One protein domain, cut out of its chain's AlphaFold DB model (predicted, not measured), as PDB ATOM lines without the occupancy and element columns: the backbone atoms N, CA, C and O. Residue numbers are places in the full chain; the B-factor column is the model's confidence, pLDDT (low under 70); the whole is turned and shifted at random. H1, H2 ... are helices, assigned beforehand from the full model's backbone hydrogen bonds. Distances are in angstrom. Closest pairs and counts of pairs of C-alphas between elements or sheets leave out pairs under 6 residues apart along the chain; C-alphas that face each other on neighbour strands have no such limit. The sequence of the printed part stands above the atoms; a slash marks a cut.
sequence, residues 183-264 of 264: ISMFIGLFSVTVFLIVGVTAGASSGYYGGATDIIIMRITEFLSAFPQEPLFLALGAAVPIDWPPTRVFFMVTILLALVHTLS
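AT A GLANCE: This is residues 183 to 264 of the 264 residues of the protein "OppC_N domain-containing protein" of Anaerolinea sp. 4484_236 (UniProt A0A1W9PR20). Four helices form a loose, flat loop: long H1 makes one side, H2 then H3 run along the other, and H4 folds back between H1 and H3. The printed part has 82 residues, 70 of them in the named helices H1, H2, H3 and H4, in that order along the chain, with no named strand; the class is all helix. The whole is loose, radius of gyration of the C-alphas 16.2 A, spanning 52 by 26 by 13 A.

HOW THE PARTS SIT: Start at H1, residues 183 to 209; it forms a helical hairpin with H2, residues 212 to 225, closest at C-alphas 206 and 214, 4.7 A. With residues 184 to 195 alone, H1 touches H4, residues 246 to 263, the same way at a shallow tilt of 23 degrees; C-alphas 188 and 258 are closest, 5.5 A. H3, residues 229 to 239, is apart from H1. In these four helices every O i to N i+4 pair is within hydrogen-bond range.

IN THESE COORDINATES: Find C-alpha 183 at (67.929, 75.124, 38.472); H1 runs 39.0 A. H4, 25.8 A, ends at C-alpha 263 (73.673, 63.391, 23.113).

THE WHOLE: The printed part has no cut and no long link. Look for pLDDT under 70 at residues 183 to 188 and 262 to 264.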
ATOM      1  N   ILE A 183      66.587  74.683  38.895       57.09
ATOM      2  CA  ILE A 183      67.929  75.124  38.472       57.09
ATOM      3  C   ILE A 183      68.569  74.054  37.572       57.09
ATOM      4  O   ILE A 183      69.145  74.398  36.543       57.09
ATOM      5  N   SER A 184      68.350  72.764  37.865       57.16
ATOM      6  CA  SER A 184      68.670  71.675  36.924       57.16
ATOM      7  C   SER A 184      67.865  71.790  35.624       57.16
ATOM      8  O   SER A 184      68.385  71.538  34.544       57.16
ATOM      9  N   MET A 185      66.623  72.281  35.685       61.91
ATOM     10  CA  MET A 185      65.840  72.508  34.474       61.91
ATOM     11  C   MET A 185      66.305  73.723  33.672       61.91
ATOM     12  O   MET A 185      66.176  73.684  32.462       61.91
ATOM     13  N   PHE A 186      66.866  74.777  34.269       64.12
ATOM     14  CA  PHE A 186      67.467  75.858  33.478       64.12
ATOM     15  C   PHE A 186      68.692  75.361  32.693       64.12
ATOM     16  O   PHE A 186      68.805  75.649  31.506       64.12
ATOM     17  N   ILE A 187      69.560  74.562  33.325       66.50
ATOM     18  CA  ILE A 187      70.747  73.975  32.673       66.50
ATOM     19  C   ILE A 187      70.337  72.918  31.635       66.50
ATOM     20  O   ILE A 187      70.864  72.899  30.521       66.50
ATOM     21  N   GLY A 188      69.366  72.067  31.975       68.06
ATOM     22  CA  GLY A 188      68.812  71.058  31.077       68.06
ATOM     23  C   GLY A 188      68.092  71.687  29.887       68.06
ATOM     24  O   GLY A 188      68.366  71.325  28.752       68.06
ATOM     25  N   LEU A 189      67.245  72.693  30.116       71.12
ATOM     26  CA  LEU A 189      66.544  73.407  29.048       71.12
ATOM     27  C   LEU A 189      67.528  74.136  28.133       71.12
ATOM     28  O   LEU A 189      67.349  74.105  26.921       71.12
ATOM     29  N   PHE A 190      68.580  74.748  28.683       76.50
ATOM     30  CA  PHE A 190      69.636  75.361  27.879       76.50
ATOM     31  C   PHE A 190      70.351  74.324  27.002       76.50
ATOM     32  O   PHE A 190      70.445  74.521  25.792       76.50
ATOM     33  N   SER A 191      70.777  73.197  27.581       70.44
ATOM     34  CA  SER A 191      71.467  72.126  26.846       70.44
ATOM     35  C   SER A 191      70.580  71.537  25.748       70.44
ATOM     36  O   SER A 191      70.987  71.496  24.588       70.44
ATOM     37  N   VAL A 192      69.332  71.194  26.085       80.19
ATOM     38  CA  VAL A 192      68.328  70.685  25.138       80.19
ATOM     39  C   VAL A 192      68.062  71.691  24.025       80.19
ATOM     40  O   VAL A 192      67.964  71.301  22.869       80.19
ATOM     41  N   THR A 193      67.990  72.989  24.331       84.31
ATOM     42  CA  THR A 193      67.761  74.023  23.311       84.31
ATOM     43  C   THR A 193      68.935  74.114  22.339       84.31
ATOM     44  O   THR A 193      68.721  74.120  21.129       84.31
ATOM     45  N   VAL A 194      70.176  74.145  22.838       84.38
ATOM     46  CA  VAL A 194      71.375  74.206  21.984       84.38
ATOM     47  C   VAL A 194      71.463  72.976  21.082       84.38
ATOM     48  O   VAL A 194      71.654  73.113  19.876       84.38
ATOM     49  N   PHE A 195      71.259  71.780  21.630       83.12
ATOM     50  CA  PHE A 195      71.288  70.552  20.837       83.12
ATOM     51  C   PHE A 195      70.101  70.407  19.903       83.12
ATOM     52  O   PHE A 195      70.286  69.885  18.815       83.12
ATOM     53  N   LEU A 196      68.909  70.885  20.262       86.62
ATOM     54  CA  LEU A 196      67.793  70.935  19.320       86.62
ATOM     55  C   LEU A 196      68.146  71.808  18.122       86.62
ATOM     56  O   LEU A 196      67.882  71.412  16.996       86.62
ATOM     57  N   ILE A 197      68.788  72.959  18.334       91.56
ATOM     58  CA  ILE A 197      69.240  73.809  17.229       91.56
ATOM     59  C   ILE A 197      70.256  73.055  16.359       91.56
ATOM     60  O   ILE A 197      70.116  73.022  15.136       91.56
ATOM     61  N   VAL A 198      71.251  72.401  16.965       88.00
ATOM     62  CA  VAL A 198      72.259  71.615  16.230       88.00
ATOM     63  C   VAL A 198      71.628  70.420  15.501       88.00
ATOM     64  O   VAL A 198      71.895  70.201  14.326       88.00
ATOM     65  N   GLY A 199      70.747  69.673  16.158       88.38
ATOM     66  CA  GLY A 199      70.073  68.501  15.609       88.38
ATOM     67  C   GLY A 199      69.091  68.858  14.500       88.38
ATOM     68  O   GLY A 199      69.074  68.199  13.466       88.38
ATOM     69  N   VAL A 200      68.326  69.943  14.655       91.56
ATOM     70  CA  VAL A 200      67.426  70.450  13.609       91.56
ATOM     71  C   VAL A 200      68.225  70.956  12.415       91.56
ATOM     72  O   VAL A 200      67.864  70.648  11.286       91.56
ATOM     73  N   THR A 201      69.321  71.689  12.624       91.12
ATOM     74  CA  THR A 201      70.158  72.169  11.508       91.12
ATOM     75  C   THR A 201      70.859  71.020  10.780       91.12
ATOM     76  O   THR A 201      70.860  70.994   9.546       91.12
ATOM     77  N   ALA A 202      71.385  70.033  11.509       86.81
ATOM     78  CA  ALA A 202      71.978  68.829  10.932       86.81
ATOM     79  C   ALA A 202      70.932  67.979  10.191       86.81
ATOM     80  O   ALA A 202      71.136  67.634   9.030       86.81
ATOM     81  N   GLY A 203      69.780  67.713  10.810       88.88
ATOM     82  CA  GLY A 203      68.683  66.947  10.212       88.88
ATOM     83  C   GLY A 203      68.061  67.639   8.998       88.88
ATOM     84  O   GLY A 203      67.819  66.993   7.981       88.88
ATOM     85  N   ALA A 204      67.878  68.960   9.050       90.25
ATOM     86  CA  ALA A 204      67.416  69.747   7.907       90.25
ATOM     87  C   ALA A 204      68.428  69.715   6.754       90.25
ATOM     88  O   ALA A 204      68.028  69.566   5.602       90.25
ATOM     89  N   SER A 205      69.730  69.785   7.051       88.12
ATOM     90  CA  SER A 205      70.786  69.635   6.039       88.12
ATOM     91  C   SER A 205      70.765  68.236   5.414       88.12
ATOM     92  O   SER A 205      70.860  68.101   4.195       88.12
ATOM     93  N   SER A 206      70.570  67.202   6.234       89.00
ATOM     94  CA  SER A 206      70.431  65.808   5.804       89.00
ATOM     95  C   SER A 206      69.267  65.619   4.830       89.00
ATOM     96  O   SER A 206      69.448  65.119   3.720       89.00
ATOM     97  N   GLY A 207      68.081  66.104   5.214       86.50
ATOM     98  CA  GLY A 207      66.862  65.995   4.414       86.50
ATOM     99  C   GLY A 207      66.854  66.876   3.164       86.50
ATOM    100  O   GLY A 207      66.215  66.512   2.180       86.50
ATOM    101  N   TYR A 208      67.567  68.008   3.174       90.06
ATOM    102  CA  TYR A 208      67.650  68.910   2.023       90.06
ATOM    103  C   TYR A 208      68.584  68.385   0.925       90.06
ATOM    104  O   TYR A 208      68.222  68.415  -0.248       90.06
ATOM    105  N   TYR A 209      69.784  67.912   1.286       89.81
ATOM    106  CA  TYR A 209      70.769  67.441   0.303       89.81
ATOM    107  C   TYR A 209      70.581  65.966  -0.081       89.81
ATOM    108  O   TYR A 209      70.891  65.596  -1.214       89.81
ATOM    109  N   GLY A 210      70.064  65.133   0.831       83.31
ATOM    110  CA  GLY A 210      69.879  63.697   0.619       83.31
ATOM    111  C   GLY A 210      71.173  62.931   0.300       83.31
ATOM    112  O   GLY A 210      72.279  63.477   0.251       83.31
ATOM    113  N   GLY A 211      71.052  61.619   0.085       88.88
ATOM    114  CA  GLY A 211      72.146  60.779  -0.415       88.88
ATOM    115  C   GLY A 211      73.341  60.665   0.540       88.88
ATOM    116  O   GLY A 211      73.217  60.140   1.642       88.88
ATOM    117  N   ALA A 212      74.524  61.114   0.105       86.44
ATOM    118  CA  ALA A 212      75.773  60.925   0.850       86.44
ATOM    119  C   ALA A 212      75.803  61.680   2.190       86.44
ATOM    120  O   ALA A 212      76.307  61.146   3.175       86.44
ATOM    121  N   THR A 213      75.242  62.893   2.242       86.12
ATOM    122  CA  THR A 213      75.176  63.696   3.474       86.12
ATOM    123  C   THR A 213      74.324  63.000   4.532       86.12
ATOM    124  O   THR A 213      74.707  62.964   5.699       86.12
ATOM    125  N   ASP A 214      73.224  62.376   4.110       89.25
ATOM    126  CA  ASP A 214      72.331  61.633   4.996       89.25
ATOM    127  C   ASP A 214      72.977  60.371   5.558       89.25
ATOM    128  O   ASP A 214      72.972  60.152   6.769       89.25
ATOM    129  N   ILE A 215      73.670  59.611   4.709       91.44
ATOM    130  CA  ILE A 215      74.425  58.434   5.145       91.44
ATOM    131  C   ILE A 215      75.518  58.821   6.149       91.44
ATOM    132  O   ILE A 215      75.700  58.128   7.148       91.44
ATOM    133  N   ILE A 216      76.247  59.917   5.915       90.62
ATOM    134  CA  ILE A 216      77.311  60.365   6.824       90.62
ATOM    135  C   ILE A 216      76.727  60.773   8.180       90.62
ATOM    136  O   ILE A 216      77.222  60.312   9.208       90.62
ATOM    137  N   ILE A 217      75.677  61.601   8.193       89.12
ATOM    138  CA  ILE A 217      75.040  62.063   9.436       89.12
ATOM    139  C   ILE A 217      74.477  60.872  10.214       89.12
ATOM    140  O   ILE A 217      74.783  60.722  11.395       89.12
ATOM    141  N   MET A 218      73.751  59.975   9.544       90.75
ATOM    142  CA  MET A 218      73.189  58.770  10.151       90.75
ATOM    143  C   MET A 218      74.273  57.876  10.763       90.75
ATOM    144  O   MET A 218      74.142  57.451  11.908       90.75
ATOM    145  N   ARG A 219      75.385  57.645  10.050       92.06
ATOM    146  CA  ARG A 219      76.495  56.820  10.558       92.06
ATOM    147  C   ARG A 219      77.203  57.452  11.747       92.06
ATOM    148  O   ARG A 219      77.588  56.734  12.667       92.06
ATOM    149  N   ILE A 220      77.369  58.773  11.749       88.50
ATOM    150  CA  ILE A 220      77.936  59.490  12.895       88.50
ATOM    151  C   ILE A 220      77.008  59.355  14.106       88.50
ATOM    152  O   ILE A 220      77.485  59.031  15.191       88.50
ATOM    153  N   THR A 221      75.698  59.540  13.931       86.25
ATOM    154  CA  THR A 221      74.722  59.387  15.019       86.25
ATOM    155  C   THR A 221      74.705  57.962  15.567       86.25
ATOM    156  O   THR A 221      74.820  57.787  16.775       86.25
ATOM    157  N   GLU A 222      74.657  56.941  14.709       90.00
ATOM    158  CA  GLU A 222      74.712  55.534  15.136       90.00
ATOM    159  C   GLU A 222      75.993  55.213  15.914       90.00
ATOM    160  O   GLU A 222      75.944  54.532  16.938       90.00
ATOM    161  N   PHE A 223      77.139  55.725  15.455       89.94
ATOM    162  CA  PHE A 223      78.413  55.550  16.144       89.94
ATOM    163  C   PHE A 223      78.412  56.215  17.526       89.94
ATOM    164  O   PHE A 223      78.882  55.612  18.490       89.94
ATOM    165  N   LEU A 224      77.864  57.429  17.644       83.56
ATOM    166  CA  LEU A 224      77.754  58.137  18.922       83.56
ATOM    167  C   LEU A 224      76.796  57.424  19.891       83.56
ATOM    168  O   LEU A 224      77.140  57.257  21.060       83.56
ATOM    169  N   SER A 225      75.647  56.942  19.412       82.94
ATOM    170  CA  SER A 225      74.667  56.208  20.226       82.94
ATOM    171  C   SER A 225      75.130  54.800  20.623       82.94
ATOM    172  O   SER A 225      74.599  54.228  21.572       82.94
ATOM    173  N   ALA A 226      76.123  54.233  19.932       88.00
ATOM    174  CA  ALA A 226      76.697  52.935  20.279       88.00
ATOM    175  C   ALA A 226      77.588  52.977  21.536       88.00
ATOM    176  O   ALA A 226      77.912  51.920  22.088       88.00
ATOM    177  N   PHE A 227      77.995  54.164  22.007       83.56
ATOM    178  CA  PHE A 227      78.793  54.282  23.225       83.56
ATOM    179  C   PHE A 227      77.935  54.089  24.483       83.56
ATOM    180  O   PHE A 227      76.956  54.810  24.684       83.56
ATOM    181  N   PRO A 228      78.322  53.174  25.391       84.19
ATOM    182  CA  PRO A 228      77.628  53.015  26.656       84.19
ATOM    183  C   PRO A 228      77.901  54.240  27.535       84.19
ATOM    184  O   PRO A 228      79.048  54.578  27.836       84.19
ATOM    185  N   GLN A 229      76.830  54.906  27.953       79.50
ATOM    186  CA  GLN A 229      76.911  56.153  28.715       79.50
ATOM    187  C   GLN A 229      77.277  55.905  30.184       79.50
ATOM    188  O   GLN A 229      78.046  56.660  30.778       79.50
ATOM    189  N   GLU A 230      76.807  54.791  30.750       86.19
ATOM    190  CA  GLU A 230      77.036  54.441  32.158       86.19
ATOM    191  C   GLU A 230      78.530  54.296  32.525       86.19
ATOM    192  O   GLU A 230      78.965  54.873  33.526       86.19
ATOM    193  N   PRO A 231      79.381  53.617  31.721       87.44
ATOM    194  CA  PRO A 231      80.824  53.590  31.956       87.44
ATOM    195  C   PRO A 231      81.492  54.968  31.942       87.44
ATOM    196  O   PRO A 231      82.442  55.185  32.696       87.44
ATOM    197  N   LEU A 232      81.005  55.906  31.122       83.31
ATOM    198  CA  LEU A 232      81.544  57.265  31.065       83.31
ATOM    199  C   LEU A 232      81.287  58.007  32.385       83.31
ATOM    200  O   LEU A 232      82.199  58.647  32.913       83.31
ATOM    201  N   PHE A 233      80.089  57.862  32.966       80.12
ATOM    202  CA  PHE A 233      79.778  58.409  34.291       80.12
ATOM    203  C   PHE A 233      80.667  57.819  35.381       80.12
ATOM    204  O   PHE A 233      81.147  58.551  36.248       80.12
ATOM    205  N   LEU A 234      80.928  56.513  35.321       85.94
ATOM    206  CA  LEU A 234      81.761  55.821  36.301       85.94
ATOM    207  C   LEU A 234      83.227  56.282  36.217       85.94
ATOM    208  O   LEU A 234      83.838  56.594  37.240       85.94
ATOM    209  N   ALA A 235      83.765  56.413  35.000       87.62
ATOM    210  CA  ALA A 235      85.114  56.927  34.763       87.62
ATOM    211  C   ALA A 235      85.276  58.376  35.248       87.62
ATOM    212  O   ALA A 235      86.261  58.709  35.908       87.62
ATOM    213  N   LEU A 236      84.290  59.234  34.974       81.81
ATOM    214  CA  LEU A 236      84.302  60.627  35.421       81.81
ATOM    215  C   LEU A 236      84.135  60.742  36.938       81.81
ATOM    216  O   LEU A 236      84.851  61.520  37.558       81.81
ATOM    217  N   GLY A 237      83.264  59.929  37.542       83.69
ATOM    218  CA  GLY A 237      83.120  59.815  38.994       83.69
ATOM    219  C   GLY A 237      84.438  59.461  39.689       83.69
ATOM    220  O   GLY A 237      84.762  60.039  40.724       83.69
ATOM    221  N   ALA A 238      85.227  58.568  39.088       86.38
ATOM    222  CA  ALA A 238      86.557  58.203  39.574       86.38
ATOM    223  C   ALA A 238      87.622  59.291  39.333       86.38
ATOM    224  O   ALA A 238      88.592  59.371  40.084       86.38
ATOM    225  N   ALA A 239      87.448  60.128  38.306       88.38
ATOM    226  CA  ALA A 239      88.351  61.236  37.999       88.38
ATOM    227  C   ALA A 239      88.129  62.469  38.894       88.38
ATOM    228  O   ALA A 239      88.975  63.365  38.914       88.38
ATOM    229  N   VAL A 240      87.010  62.541  39.626       86.62
ATOM    230  CA  VAL A 240      86.713  63.668  40.516       86.62
ATOM    231  C   VAL A 240      87.638  63.646  41.738       86.62
ATOM    232  O   VAL A 240      87.652  62.655  42.473       86.62
ATOM    233  N   PRO A 241      88.360  64.741  42.030       85.12
ATOM    234  CA  PRO A 241      89.173  64.830  43.239       85.12
ATOM    235  C   PRO A 241      88.326  64.756  44.522       85.12
ATOM    236  O   PRO A 241      87.248  65.347  44.621       85.12
ATOM    237  N   ILE A 242      88.813  64.021  45.527       78.62
ATOM    238  CA  ILE A 242      88.063  63.696  46.759       78.62
ATOM    239  C   ILE A 242      87.979  64.857  47.772       78.62
ATOM    240  O   ILE A 242      87.142  64.853  48.688       78.62
ATOM    241  N   ASP A 243      88.854  65.843  47.604       81.69
ATOM    242  CA  ASP A 243      88.972  67.079  48.377       81.69
ATOM    243  C   ASP A 243      87.981  68.155  47.912       81.69
ATOM    244  O   ASP A 243      87.722  69.121  48.631       81.69
ATOM    245  N   TRP A 244      87.384  67.995  46.728       82.62
ATOM    246  CA  TRP A 244      86.487  69.011  46.201       82.62
ATOM    247  C   TRP A 244      85.252  69.203  47.087       82.62
ATOM    248  O   TRP A 244      84.648  68.232  47.561       82.62
ATOM    249  N   PRO A 245      84.818  70.463  47.280       77.38
ATOM    250  CA  PRO A 245      83.601  70.736  48.019       77.38
ATOM    251  C   PRO A 245      82.405  70.105  47.287       77.38
ATOM    252  O   PRO A 245      82.340  70.176  46.051       77.38
ATOM    253  N   PRO A 246      81.414  69.554  48.019       75.44
ATOM    254  CA  PRO A 246      80.269  68.858  47.427       75.44
ATOM    255  C   PRO A 246      79.530  69.672  46.362       75.44
ATOM    256  O   PRO A 246      79.040  69.120  45.384       75.44
ATOM    257  N   THR A 247      79.491  70.997  46.518       77.06
ATOM    258  CA  THR A 247      78.858  71.907  45.562       77.06
ATOM    259  C   THR A 247      79.535  71.889  44.191       77.06
ATOM    260  O   THR A 247      78.836  71.836  43.185       77.06
ATOM    261  N   ARG A 248      80.875  71.891  44.118       82.81
ATOM    262  CA  ARG A 248      81.605  71.865  42.833       82.81
ATOM    263  C   ARG A 248      81.437  70.530  42.124       82.81
ATOM    264  O   ARG A 248      81.134  70.519  40.935       82.81
ATOM    265  N   VAL A 249      81.592  69.429  42.863       81.69
ATOM    266  CA  VAL A 249      81.367  68.074  42.336       81.69
ATOM    267  C   VAL A 249      79.958  67.968  41.767       81.69
ATOM    268  O   VAL A 249      79.774  67.524  40.639       81.69
ATOM    269  N   PHE A 250      78.974  68.466  42.514       78.19
ATOM    270  CA  PHE A 250      77.587  68.492  42.082       78.19
ATOM    271  C   PHE A 250      77.375  69.288  40.783       78.19
ATOM    272  O   PHE A 250      76.756  68.772  39.851       78.19
ATOM    273  N   PHE A 251      77.891  70.520  40.689       79.12
ATOM    274  CA  PHE A 251      77.764  71.326  39.468       79.12
ATOM    275  C   PHE A 251      78.409  70.638  38.262       79.12
ATOM    276  O   PHE A 251      77.808  70.604  37.190       79.12
ATOM    277  N   MET A 252      79.589  70.046  38.446       81.06
ATOM    278  CA  MET A 252      80.282  69.322  37.385       81.06
ATOM    279  C   MET A 252      79.481  68.104  36.911       81.06
ATOM    280  O   MET A 252      79.246  67.965  35.714       81.06
ATOM    281  N   VAL A 253      79.012  67.260  37.839       80.25
ATOM    282  CA  VAL A 253      78.187  66.082  37.516       80.25
ATOM    283  C   VAL A 253      76.882  66.497  36.839       80.25
ATOM    284  O   VAL A 253      76.470  65.862  35.879       80.25
ATOM    285  N   THR A 254      76.250  67.589  37.275       76.94
ATOM    286  CA  THR A 254      75.007  68.093  36.665       76.94
ATOM    287  C   THR A 254      75.218  68.557  35.228       76.94
ATOM    288  O   THR A 254      74.425  68.210  34.359       76.94
ATOM    289  N   ILE A 255      76.281  69.320  34.960       76.50
ATOM    290  CA  ILE A 255      76.621  69.763  33.599       76.50
ATOM    291  C   ILE A 255      76.919  68.555  32.709       76.50
ATOM    292  O   ILE A 255      76.451  68.483  31.579       76.50
ATOM    293  N   LEU A 256      77.666  67.590  33.234       77.56
ATOM    294  CA  LEU A 256      78.024  66.366  32.532       77.56
ATOM    295  C   LEU A 256      76.784  65.529  32.201       77.56
ATOM    296  O   LEU A 256      76.607  65.158  31.043       77.56
ATOM    297  N   LEU A 257      75.908  65.282  33.179       75.56
ATOM    298  CA  LEU A 257      74.634  64.597  32.961       75.56
ATOM    299  C   LEU A 257      73.807  65.334  31.910       75.56
ATOM    300  O   LEU A 257      73.324  64.700  30.982       75.56
ATOM    301  N   ALA A 258      73.699  66.662  32.004       73.38
ATOM    302  CA  ALA A 258      72.988  67.454  31.009       73.38
ATOM    303  C   ALA A 258      73.580  67.270  29.604       73.38
ATOM    304  O   ALA A 258      72.826  67.031  28.670       73.38
ATOM    305  N   LEU A 259      74.904  67.308  29.443       70.62
ATOM    306  CA  LEU A 259      75.549  67.078  28.149       70.62
ATOM    307  C   LEU A 259      75.268  65.664  27.624       70.62
ATOM    308  O   LEU A 259      74.748  65.523  26.525       70.62
ATOM    309  N   VAL A 260      75.543  64.624  28.414       73.19
ATOM    310  CA  VAL A 260      75.421  63.224  27.967       73.19
ATOM    311  C   VAL A 260      73.981  62.853  27.624       73.19
ATOM    312  O   VAL A 260      73.744  62.267  26.573       73.19
ATOM    313  N   HIS A 261      73.013  63.241  28.459       70.94
ATOM    314  CA  HIS A 261      71.598  62.960  28.199       70.94
ATOM    315  C   HIS A 261      71.068  63.698  26.967       70.94
ATOM    316  O   HIS A 261      70.071  63.281  26.396       70.94
ATOM    317  N   THR A 262      71.719  64.791  26.564       64.94
ATOM    318  CA  THR A 262      71.348  65.528  25.353       64.94
ATOM    319  C   THR A 262      72.017  64.957  24.088       64.94
ATOM    320  O   THR A 262      71.570  65.239  22.982       64.94
ATOM    321  N   LEU A 263      73.075  64.145  24.226       62.44
ATOM    322  CA  LEU A 263      73.673  63.391  23.113       62.44
ATOM    323  C   LEU A 263      72.932  62.075  22.793       62.44
ATOM    324  O   LEU A 263      73.226  61.467  21.763       62.44
ATOM    325  N   SER A 264      72.023  61.629  23.670       57.19
ATOM    326  CA  SER A 264      71.116  60.485  23.466       57.19
ATOM    327  C   SER A 264      69.846  60.897  22.737       57.19
ATOM    328  O   SER A 264      69.271  59.987  22.099       57.19
TER     329      SER A 264